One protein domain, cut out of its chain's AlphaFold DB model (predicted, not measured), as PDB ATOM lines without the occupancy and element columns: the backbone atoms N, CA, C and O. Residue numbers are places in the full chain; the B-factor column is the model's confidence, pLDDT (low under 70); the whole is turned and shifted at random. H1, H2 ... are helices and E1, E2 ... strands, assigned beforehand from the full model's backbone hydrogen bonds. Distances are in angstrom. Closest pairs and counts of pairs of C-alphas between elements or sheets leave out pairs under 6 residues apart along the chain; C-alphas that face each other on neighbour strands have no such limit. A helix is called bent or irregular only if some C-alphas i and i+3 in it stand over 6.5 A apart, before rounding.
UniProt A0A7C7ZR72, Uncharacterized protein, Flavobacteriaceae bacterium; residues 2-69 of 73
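AT A GLANCE: This is residues 2 to 69 of the 73 residues of an uncharacterized protein of Flavobacteriaceae bacterium (UniProt A0A7C7ZR72). The domain is a long helical hairpin, H1 and H2 side by side and running opposite ways, with a small two-strand hairpin, E1 and E2, at the end away from the H1 to H2 link. H1 is the longer of the two helices, and its first residues run past the end of H2; the helical hairpin makes the longest axis. The printed part has 68 residues with two named helices and two named strands, in the order H1, H2, E1, E2, and the two strands form an antiparallel sheet of order E1 - E2. By class it is mostly helix, with 47 of the 53 residues in named elements held by helices and 6 by strands. The whole is loose, with a radius of gyration of the C-alphas of 14.3 A, and elongated, with spans of 44 by 25 by 15 A.

IN THESE COORDINATES: H1 takes residues 2 to 29, Lys 2 to Tyr 29, and is the longest helix, with 28 residues and 40.6 A from first to last C-alpha. Its C-alpha 2 stands at (33.405, -3.137, 88.361) and its C-alpha 29 at (1.567, 11.125, 109.155). Residues 30 to 32 form a tight link to H2, which takes residues 33 to 51, Tyr 33 to Phe 51, and measures 27.4 A from first to last C-alpha. C-alpha 51, where H2 ends, stands at (17.343, -1.766, 87.891). Residues 52 to 56 form a tight link to E1, which takes residues 57 to 59, His 57 to His 59, and measures 6.7 A. Residues 60 to 65 form a short link to E2, which takes residues 66 to 68, Glu 66 to His 68, and measures 6.8 A. C-alpha 68, the last of E2, stands at (24.014, -9.607, 82.232), and Glu 69 follows it as the last printed residue.

HOW THE PARTS SIT: H1 and H2 touch, with 40 pairs of C-alphas within 8 A. The closest C-alphas of the two are those of Ser 17 and Met 43, 4.6 A apart, and the centres of the helices are 9.5 A apart. They run opposite ways at a shallow tilt of 21 degrees, and the two form a helical hairpin. Every pair of O i and N i+4 is within hydrogen-bond range in H1 and H2, and neither helix is bent. E1 and E2 are antiparallel neighbours and form a hairpin, with 162 degrees between their N-to-C directions. The C-alphas of Ile 58 and Val 67 face each other at 4.7 A. N 57 and O 68 are within hydrogen-bond range at 2.7 A, and N 59 and O 66 at 2.9 A. Between H2 and E1 the closest C-alphas are those of Phe 51 and Ile 58, 7.4 A apart, the one pair of C-alphas within 8 A, while their centres are 22.3 A apart. H1 and E1 are apart, H1 and E2 are apart, and H2 and E2 are apart.

THE WHOLE: The two C-alphas farthest apart are those of Glu 31 and Glu 69, 43.9 A, while those of the first and last printed residues, Lys 2 and Glu 69, are 12.5 A apart. The printed part runs from residue 2 to residue 69 without a cut, within a full chain of 73 residues. No link is long. The mean pLDDT of the printed part is 90.3, and no printed residue is under 70. The mean pLDDT is 93 in H1 and 96 in H2, against 81 in E1 and 80 in E2.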
ATOM      1  N   LYS A   2      34.667  -3.798  88.775       73.00
ATOM      2  CA  LYS A   2      33.405  -3.137  88.361       73.00
ATOM      3  C   LYS A   2      32.121  -3.882  88.775       73.00
ATOM      4  O   LYS A   2      31.238  -3.267  89.355       73.00
ATOM      5  N   LYS A   3      32.042  -5.205  88.578       77.25
ATOM      6  CA  LYS A   3      30.813  -5.990  88.830       77.25
ATOM      7  C   LYS A   3      30.384  -6.040  90.307       77.25
ATOM      8  O   LYS A   3      29.205  -5.894  90.609       77.25
ATOM      9  N   ASN A   4      31.327  -6.199  91.242       83.62
ATOM     10  CA  ASN A   4      31.010  -6.217  92.680       83.62
ATOM     11  C   ASN A   4      30.624  -4.826  93.188       83.62
ATOM     12  O   ASN A   4      29.694  -4.705  93.977       83.62
ATOM     13  N   PHE A   5      31.294  -3.785  92.691       87.06
ATOM     14  CA  PHE A   5      30.932  -2.407  93.000       87.06
ATOM     15  C   PHE A   5      29.515  -2.081  92.510       87.06
ATOM     16  O   PHE A   5      28.701  -1.606  93.288       87.06
ATOM     17  N   ILE A   6      29.174  -2.445  91.270       85.25
ATOM     18  CA  ILE A   6      27.821  -2.268  90.718       85.25
ATOM     19  C   ILE A   6      26.772  -3.010  91.559       85.25
ATOM     20  O   ILE A   6      25.722  -2.446  91.854       85.25
ATOM     21  N   LYS A   7      27.055  -4.240  92.010       85.56
ATOM     22  CA  LYS A   7      26.156  -4.967  92.922       85.56
ATOM     23  C   LYS A   7      25.932  -4.221  94.240       85.56
ATOM     24  O   LYS A   7      24.791  -4.147  94.690       85.56
ATOM     25  N   ILE A   8      26.988  -3.653  94.828       91.06
ATOM     26  CA  ILE A   8      26.887  -2.832  96.044       91.06
ATOM     27  C   ILE A   8      26.041  -1.587  95.773       91.06
ATOM     28  O   ILE A   8      25.160  -1.290  96.567       91.06
ATOM     29  N   ILE A   9      26.240  -0.907  94.641       91.06
ATOM     30  CA  ILE A   9      25.437   0.263  94.257       91.06
ATOM     31  C   ILE A   9      23.961  -0.111  94.075       91.06
ATOM     32  O   ILE A   9      23.100   0.541  94.654       91.06
ATOM     33  N   ARG A  10      23.647  -1.197  93.352       89.88
ATOM     34  CA  ARG A  10      22.262  -1.684  93.181       89.88
ATOM     35  C   ARG A  10      21.604  -1.980  94.528       89.88
ATOM     36  O   ARG A  10      20.455  -1.610  94.742       89.88
ATOM     37  N   PHE A  11      22.320  -2.650  95.429       93.00
ATOM     38  CA  PHE A  11      21.804  -2.971  96.757       93.00
ATOM     39  C   PHE A  11      21.657  -1.724  97.639       93.00
ATOM     40  O   PHE A  11      20.635  -1.567  98.298       93.00
ATOM     41  N   GLY A  12      22.626  -0.808  97.584       95.12
ATOM     42  CA  GLY A  12      22.588   0.477  98.273       95.12
ATOM     43  C   GLY A  12      21.391   1.324  97.850       95.12
ATOM     44  O   GLY A  12      20.671   1.795  98.718       95.12
ATOM     45  N   LEU A  13      21.112   1.426  96.546       94.50
ATOM     46  CA  LEU A  13      19.933   2.127  96.015       94.50
ATOM     47  C   LEU A  13      18.613   1.509  96.503       94.50
ATOM     48  O   LEU A  13      17.667   2.231  96.787       94.50
ATOM     49  N   ARG A  14      18.543   0.178  96.642       94.50
ATOM     50  CA  ARG A  14      17.350  -0.504  97.178       94.50
ATOM     51  C   ARG A  14      17.166  -0.288  98.675       94.50
ATOM     52  O   ARG A  14      16.039  -0.188  99.133       94.50
ATOM     53  N   ILE A  15      18.250  -0.265  99.448       97.12
ATOM     54  CA  ILE A  15      18.166   0.057 100.879       97.12
ATOM     55  C   ILE A  15      17.802   1.530 101.061       97.12
ATOM     56  O   ILE A  15      16.960   1.846 101.896       97.12
ATOM     57  N   HIS A  16      18.404   2.424 100.279       97.75
ATOM     58  CA  HIS A  16      18.119   3.853 100.351       97.75
ATOM     59  C   HIS A  16      16.652   4.145 100.026       97.75
ATOM     60  O   HIS A  16      15.985   4.841 100.789       97.75
ATOM     61  N   SER A  17      16.098   3.486  99.007       97.19
ATOM     62  CA  SER A  17      14.687   3.655  98.675       97.19
ATOM     63  C   SER A  17      13.744   3.177  99.787       97.19
ATOM     64  O   SER A  17      12.664   3.743  99.945       97.19
ATOM     65  N   ILE A  18      14.149   2.204 100.615       97.88
ATOM     66  CA  ILE A  18      13.403   1.825 101.830       97.88
ATOM     67  C   ILE A  18      13.419   2.969 102.854       97.88
ATOM     68  O   ILE A  18      12.391   3.225 103.480       97.88
ATOM     69  N   PHE A  19      14.536   3.687 103.020       98.38
ATOM     70  CA  PHE A  19      14.571   4.862 103.899       98.38
ATOM     71  C   PHE A  19      13.644   5.970 103.399       98.38
ATOM     72  O   PHE A  19      12.867   6.494 104.195       98.38
ATOM     73  N   HIS A  20      13.634   6.257 102.094       98.44
ATOM     74  CA  HIS A  20      12.674   7.209 101.528       98.44
ATOM     75  C   HIS A  20      11.221   6.741 101.647       98.44
ATOM     76  O   HIS A  20      10.329   7.567 101.820       98.44
ATOM     77  N   PHE A  21      10.953   5.433 101.613       98.44
ATOM     78  CA  PHE A  21       9.613   4.917 101.890       98.44
ATOM     79  C   PHE A  21       9.187   5.181 103.340       98.44
ATOM     80  O   PHE A  21       8.069   5.631 103.581       98.44
ATOM     81  N   VAL A  22      10.075   4.950 104.310       98.56
ATOM     82  CA  VAL A  22       9.800   5.267 105.720       98.56
ATOM     83  C   VAL A  22       9.587   6.771 105.907       98.56
ATOM     84  O   VAL A  22       8.630   7.171 106.569       98.56
ATOM     85  N   GLU A  23      10.424   7.602 105.283       98.62
ATOM     86  CA  GLU A  23      10.291   9.063 105.282       98.62
ATOM     87  C   GLU A  23       8.964   9.522 104.668       98.62
ATOM     88  O   GLU A  23       8.286  10.369 105.238       98.62
ATOM     89  N   PHE A  24       8.551   8.928 103.547       98.75
ATOM     90  CA  PHE A  24       7.270   9.201 102.901       98.75
ATOM     91  C   PHE A  24       6.088   8.935 103.841       98.75
ATOM     92  O   PHE A  24       5.232   9.801 104.008       98.75
ATOM     93  N   ILE A  25       6.061   7.769 104.499       98.75
ATOM     94  CA  ILE A  25       4.991   7.419 105.445       98.75
ATOM     95  C   ILE A  25       4.998   8.352 106.661       98.75
ATOM     96  O   ILE A  25       3.935   8.819 107.074       98.75
ATOM     97  N   ALA A  26       6.174   8.667 107.209       98.69
ATOM     98  CA  ALA A  26       6.303   9.609 108.319       98.69
ATOM     99  C   ALA A  26       5.833  11.021 107.926       98.69
ATOM    100  O   ALA A  26       5.098  11.658 108.672       98.69
ATOM    101  N   ALA A  27       6.188  11.493 106.731       98.69
ATOM    102  CA  ALA A  27       5.775  12.799 106.233       98.69
ATOM    103  C   ALA A  27       4.267  12.877 105.949       98.69
ATOM    104  O   ALA A  27       3.674  13.926 106.176       98.69
ATOM    105  N   ILE A  28       3.632  11.788 105.494       98.69
ATOM    106  CA  ILE A  28       2.164  11.713 105.407       98.69
ATOM    107  C   ILE A  28       1.541  11.838 106.798       98.69
ATOM    108  O   ILE A  28       0.584  12.590 106.963       98.69
ATOM    109  N   TYR A  29       2.072  11.108 107.782       98.62
ATOM    110  CA  TYR A  29       1.567  11.125 109.155       98.62
ATOM    111  C   TYR A  29       1.651  12.522 109.793       98.62
ATOM    112  O   TYR A  29       0.728  12.931 110.488       98.62
ATOM    113  N   GLU A  30       2.713  13.276 109.500       98.62
ATOM    114  CA  GLU A  30       2.920  14.658 109.960       98.62
ATOM    115  C   GLU A  30       2.262  15.724 109.051       98.62
ATOM    116  O   GLU A  30       2.560  16.910 109.171       98.62
ATOM    117  N   GLU A  31       1.416  15.325 108.089       98.38
ATOM    118  CA  GLU A  31       0.771  16.207 107.094       98.38
ATOM    119  C   GLU A  31       1.755  17.075 106.264       98.38
ATOM    120  O   GLU A  31       1.389  18.065 105.623       98.38
ATOM    121  N   ALA A  32       3.029  16.682 106.207       98.62
ATOM    122  CA  ALA A  32       4.103  17.367 105.498       98.62
ATOM    123  C   ALA A  32       4.142  16.965 104.009       98.62
ATOM    124  O   ALA A  32       5.094  16.347 103.522       98.62
ATOM    125  N   TYR A  33       3.106  17.331 103.248       97.94
ATOM    126  CA  TYR A  33       2.890  16.834 101.879       97.94
ATOM    127  C   TYR A  33       3.989  17.185 100.864       97.94
ATOM    128  O   TYR A  33       4.233  16.414  99.933       97.94
ATOM    129  N   ILE A  34       4.678  18.322 101.028       98.56
ATOM    130  CA  ILE A  34       5.815  18.684 100.163       98.56
ATOM    131  C   ILE A  34       6.966  17.696 100.391       98.56
ATOM    132  O   ILE A  34       7.476  17.119  99.431       98.56
ATOM    133  N   THR A  35       7.317  17.441 101.654       98.50
ATOM    134  CA  THR A  35       8.346  16.463 102.036       98.50
ATOM    135  C   THR A  35       7.966  15.063 101.569       98.50
ATOM    136  O   THR A  35       8.763  14.398 100.914       98.50
ATOM    137  N   SER A  36       6.715  14.655 101.801       98.69
ATOM    138  CA  SER A  36       6.167  13.389 101.308       98.69
ATOM    139  C   SER A  36       6.330  13.254  99.789       98.69
ATOM    140  O   SER A  36       6.784  12.227  99.296       98.69
ATOM    141  N   SER A  37       5.997  14.291  99.020       98.62
ATOM    142  CA  SER A  37       6.113  14.253  97.556       98.62
ATOM    143  C   SER A  37       7.566  14.101  97.097       98.62
ATOM    144  O   SER A  37       7.844  13.316  96.192       98.62
ATOM    145  N   ILE A  38       8.498  14.811  97.739       98.62
ATOM    146  CA  ILE A  38       9.932  14.716  97.437       98.62
ATOM    147  C   ILE A  38      10.455  13.312  97.761       98.62
ATOM    148  O   ILE A  38      11.086  12.696  96.903       98.62
ATOM    149  N   ALA A  39      10.142  12.783  98.948       98.62
ATOM    150  CA  ALA A  39      10.546  11.441  99.368       98.62
ATOM    151  C   ALA A  39       9.998  10.361  98.419       98.62
ATOM    152  O   ALA A  39      10.731   9.466  97.996       98.62
ATOM    153  N   PHE A  40       8.735  10.480  97.996       98.50
ATOM    154  CA  PHE A  40       8.135   9.561  97.029       98.50
ATOM    155  C   PHE A  40       8.841   9.595  95.667       98.50
ATOM    156  O   PHE A  40       9.165   8.546  95.108       98.50
ATOM    157  N   ILE A  41       9.113  10.790  95.130       98.62
ATOM    158  CA  ILE A  41       9.820  10.944  93.851       98.62
ATOM    159  C   ILE A  41      11.238  10.366  93.948       98.62
ATOM    160  O   ILE A  41      11.648   9.615  93.061       98.62
ATOM    161  N   ALA A  42      11.965  10.668  95.027       98.12
ATOM    162  CA  ALA A  42      13.305  10.142  95.266       98.12
ATOM    163  C   ALA A  42      13.301   8.607  95.323       98.12
ATOM    164  O   ALA A  42      14.047   7.964  94.587       98.12
ATOM    165  N   MET A  43      12.374   8.013  96.083       98.12
ATOM    166  CA  MET A  43      12.185   6.561  96.148       98.12
ATOM    167  C   MET A  43      11.972   5.937  94.759       98.12
ATOM    168  O   MET A  43      12.596   4.923  94.436       98.12
ATOM    169  N   VAL A  44      11.107   6.522  93.921       97.75
ATOM    170  CA  VAL A  44      10.836   6.017  92.561       97.75
ATOM    171  C   VAL A  44      12.082   6.097  91.678       97.75
ATOM    172  O   VAL A  44      12.378   5.142  90.949       97.75
ATOM    173  N   ILE A  45      12.825   7.206  91.745       96.44
ATOM    174  CA  ILE A  45      14.075   7.388  90.997       96.44
ATOM    175  C   ILE A  45      15.100   6.332  91.414       96.44
ATOM    176  O   ILE A  45      15.671   5.663  90.553       96.44
ATOM    177  N   GLU A  46      15.307   6.133  92.713       95.62
ATOM    178  CA  GLU A  46      16.292   5.184  93.231       95.62
ATOM    179  C   GLU A  46      15.939   3.732  92.934       95.62
ATOM    180  O   GLU A  46      16.805   2.967  92.500       95.62
ATOM    181  N   LEU A  47      14.668   3.346  93.091       94.31
ATOM    182  CA  LEU A  47      14.209   2.014  92.705       94.31
ATOM    183  C   LEU A  47      14.455   1.781  91.218       94.31
ATOM    184  O   LEU A  47      15.052   0.765  90.862       94.31
ATOM    185  N   SER A  48      14.079   2.736  90.364       91.75
ATOM    186  CA  SER A  48      14.291   2.653  88.916       91.75
ATOM    187  C   SER A  48      15.778   2.540  88.575       91.75
ATOM    188  O   SER A  48      16.176   1.637  87.839       91.75
ATOM    189  N   ALA A  49      16.622   3.384  89.170       90.94
ATOM    190  CA  ALA A  49      18.073   3.350  88.998       90.94
ATOM    191  C   ALA A  49      18.692   2.031  89.494       90.94
ATOM    192  O   ALA A  49      19.658   1.537  88.912       90.94
ATOM    193  N   SER A  50      18.108   1.406  90.523       89.81
ATOM    194  CA  SER A  50      18.561   0.110  91.038       89.81
ATOM    195  C   SER A  50      18.369  -1.042  90.048       89.81
ATOM    196  O   SER A  50      18.995  -2.095  90.221       89.81
ATOM    197  N   PHE A  51      17.535  -0.853  89.017       84.62
ATOM    198  CA  PHE A  51      17.343  -1.766  87.891       84.62
ATOM    199  C   PHE A  51      18.057  -1.242  86.632       84.62
ATOM    200  O   PHE A  51      18.855  -1.960  86.037       84.62
ATOM    201  N   LEU A  52      17.892   0.021  86.265       82.44
ATOM    202  CA  LEU A  52      18.282   0.557  84.957       82.44
ATOM    203  C   LEU A  52      19.748   1.027  84.862       82.44
ATOM    204  O   LEU A  52      20.026   2.103  84.334       82.44
ATOM    205  N   ILE A  53      20.708   0.233  85.347       77.19
ATOM    206  CA  ILE A  53      22.129   0.547  85.129       77.19
ATOM    207  C   ILE A  53      22.473   0.321  83.642       77.19
ATOM    208  O   ILE A  53      22.165  -0.749  83.112       77.19
ATOM    209  N   PRO A  54      23.092   1.302  82.951       72.62
ATOM    210  CA  PRO A  54      23.375   1.211  81.519       72.62
ATOM    211  C   PRO A  54      24.212  -0.014  81.141       72.62
ATOM    212  O   PRO A  54      25.137  -0.376  81.866       72.62
ATOM    213  N   LYS A  55      23.951  -0.557  79.943       72.62
ATOM    214  CA  LYS A  55      24.628  -1.730  79.353       72.62
ATOM    215  C   LYS A  55      24.366  -3.064  80.063       72.62
ATOM    216  O   LYS A  55      25.088  -4.016  79.814       72.62
ATOM    217  N   GLU A  56      23.341  -3.145  80.909       74.56
ATOM    218  CA  GLU A  56      22.896  -4.402  81.512       74.56
ATOM    219  C   GLU A  56      21.442  -4.703  81.109       74.56
ATOM    220  O   GLU A  56      20.558  -3.850  81.201       74.56
ATOM    221  N   HIS A  57      21.190  -5.931  80.667       79.62
ATOM    222  CA  HIS A  57      19.869  -6.509  80.466       79.62
ATOM    223  C   HIS A  57      19.401  -7.156  81.772       79.62
ATOM    224  O   HIS A  57      20.182  -7.792  82.481       79.62
ATOM    225  N   ILE A  58      18.114  -6.999  82.098       79.81
ATOM    226  CA  ILE A  58      17.504  -7.595  83.292       79.81
ATOM    227  C   ILE A  58      16.395  -8.547  82.879       79.81
ATOM    228  O   ILE A  58      15.390  -8.130  82.308       79.81
ATOM    229  N   HIS A  59      16.535  -9.810  83.266       83.00
ATOM    230  CA  HIS A  59      15.455 -10.784  83.216       83.00
ATOM    231  C   HIS A  59      14.817 -10.884  84.595       83.00
ATOM    232  O   HIS A  59      15.393 -11.433  85.541       83.00
ATOM    233  N   ILE A  60      13.616 -10.320  84.711       81.25
ATOM    234  CA  ILE A  60      12.847 -10.325  85.952       81.25
ATOM    235  C   ILE A  60      12.411 -11.765  86.240       81.25
ATOM    236  O   ILE A  60      11.671 -12.372  85.469       81.25
ATOM    237  N   LYS A  61      12.884 -12.313  87.362       80.44
ATOM    238  CA  LYS A  61      12.479 -13.622  87.895       80.44
ATOM    239  C   LYS A  61      11.867 -13.435  89.290       80.44
ATOM    240  O   LYS A  61      12.212 -12.456  89.952       80.44
ATOM    241  N   PRO A  62      11.022 -14.369  89.773       74.62
ATOM    242  CA  PRO A  62      10.261 -14.189  91.016       74.62
ATOM    243  C   PRO A  62      11.111 -14.010  92.282       74.62
ATOM    244  O   PRO A  62      10.661 -13.376  93.227       74.62
ATOM    245  N   ILE A  63      12.319 -14.587  92.316       75.56
ATOM    246  CA  ILE A  63      13.171 -14.614  93.519       75.56
ATOM    247  C   ILE A  63      14.392 -13.704  93.348       75.56
ATOM    248  O   ILE A  63      14.586 -12.765  94.112       75.56
ATOM    249  N   ILE A  64      15.220 -13.956  92.329       71.75
ATOM    250  CA  ILE A  64      16.407 -13.149  92.014       71.75
ATOM    251  C   ILE A  64      16.412 -12.888  90.515       71.75
ATOM    252  O   ILE A  64      16.507 -13.823  89.721       71.75
ATOM    253  N   SER A  65      16.318 -11.614  90.135       78.69
ATOM    254  CA  SER A  65      16.433 -11.206  88.734       78.69
ATOM    255  C   SER A  65      17.846 -11.462  88.215       78.69
ATOM    256  O   SER A  65      18.832 -11.200  88.907       78.69
ATOM    257  N   GLU A  66      17.933 -11.967  86.993       80.31
ATOM    258  CA  GLU A  66      19.198 -12.215  86.309       80.31
ATOM    259  C   GLU A  66      19.638 -10.950  85.570       80.31
ATOM    260  O   GLU A  66      18.814 -10.283  84.944       80.31
ATOM    261  N   VAL A  67      20.923 -10.602  85.682       78.50
ATOM    262  CA  VAL A  67      21.494  -9.367  85.130       78.50
ATOM    263  C   VAL A  67      22.792  -9.689  84.394       78.50
ATOM    264  O   VAL A  67      23.730 -10.219  85.003       78.50
ATOM    265  N   HIS A  68      22.857  -9.364  83.105       81.81
ATOM    266  CA  HIS A  68      24.014  -9.607  82.232       81.81
ATOM    267  C   HIS A  68      24.176  -8.482  81.197       81.81
ATOM    268  O   HIS A  68      23.273  -7.673  81.024       81.81
ATOM    269  N   GLU A  69      25.351  -8.363  80.572       82.00
ATOM    270  CA  GLU A  69      25.598  -7.325  79.550       82.00
ATOM    271  C   GLU A  69      25.092  -7.751  78.159       82.00
ATOM    272  O   GLU A  69      24.667  -6.907  77.375       82.00
TER     273      GLU A  69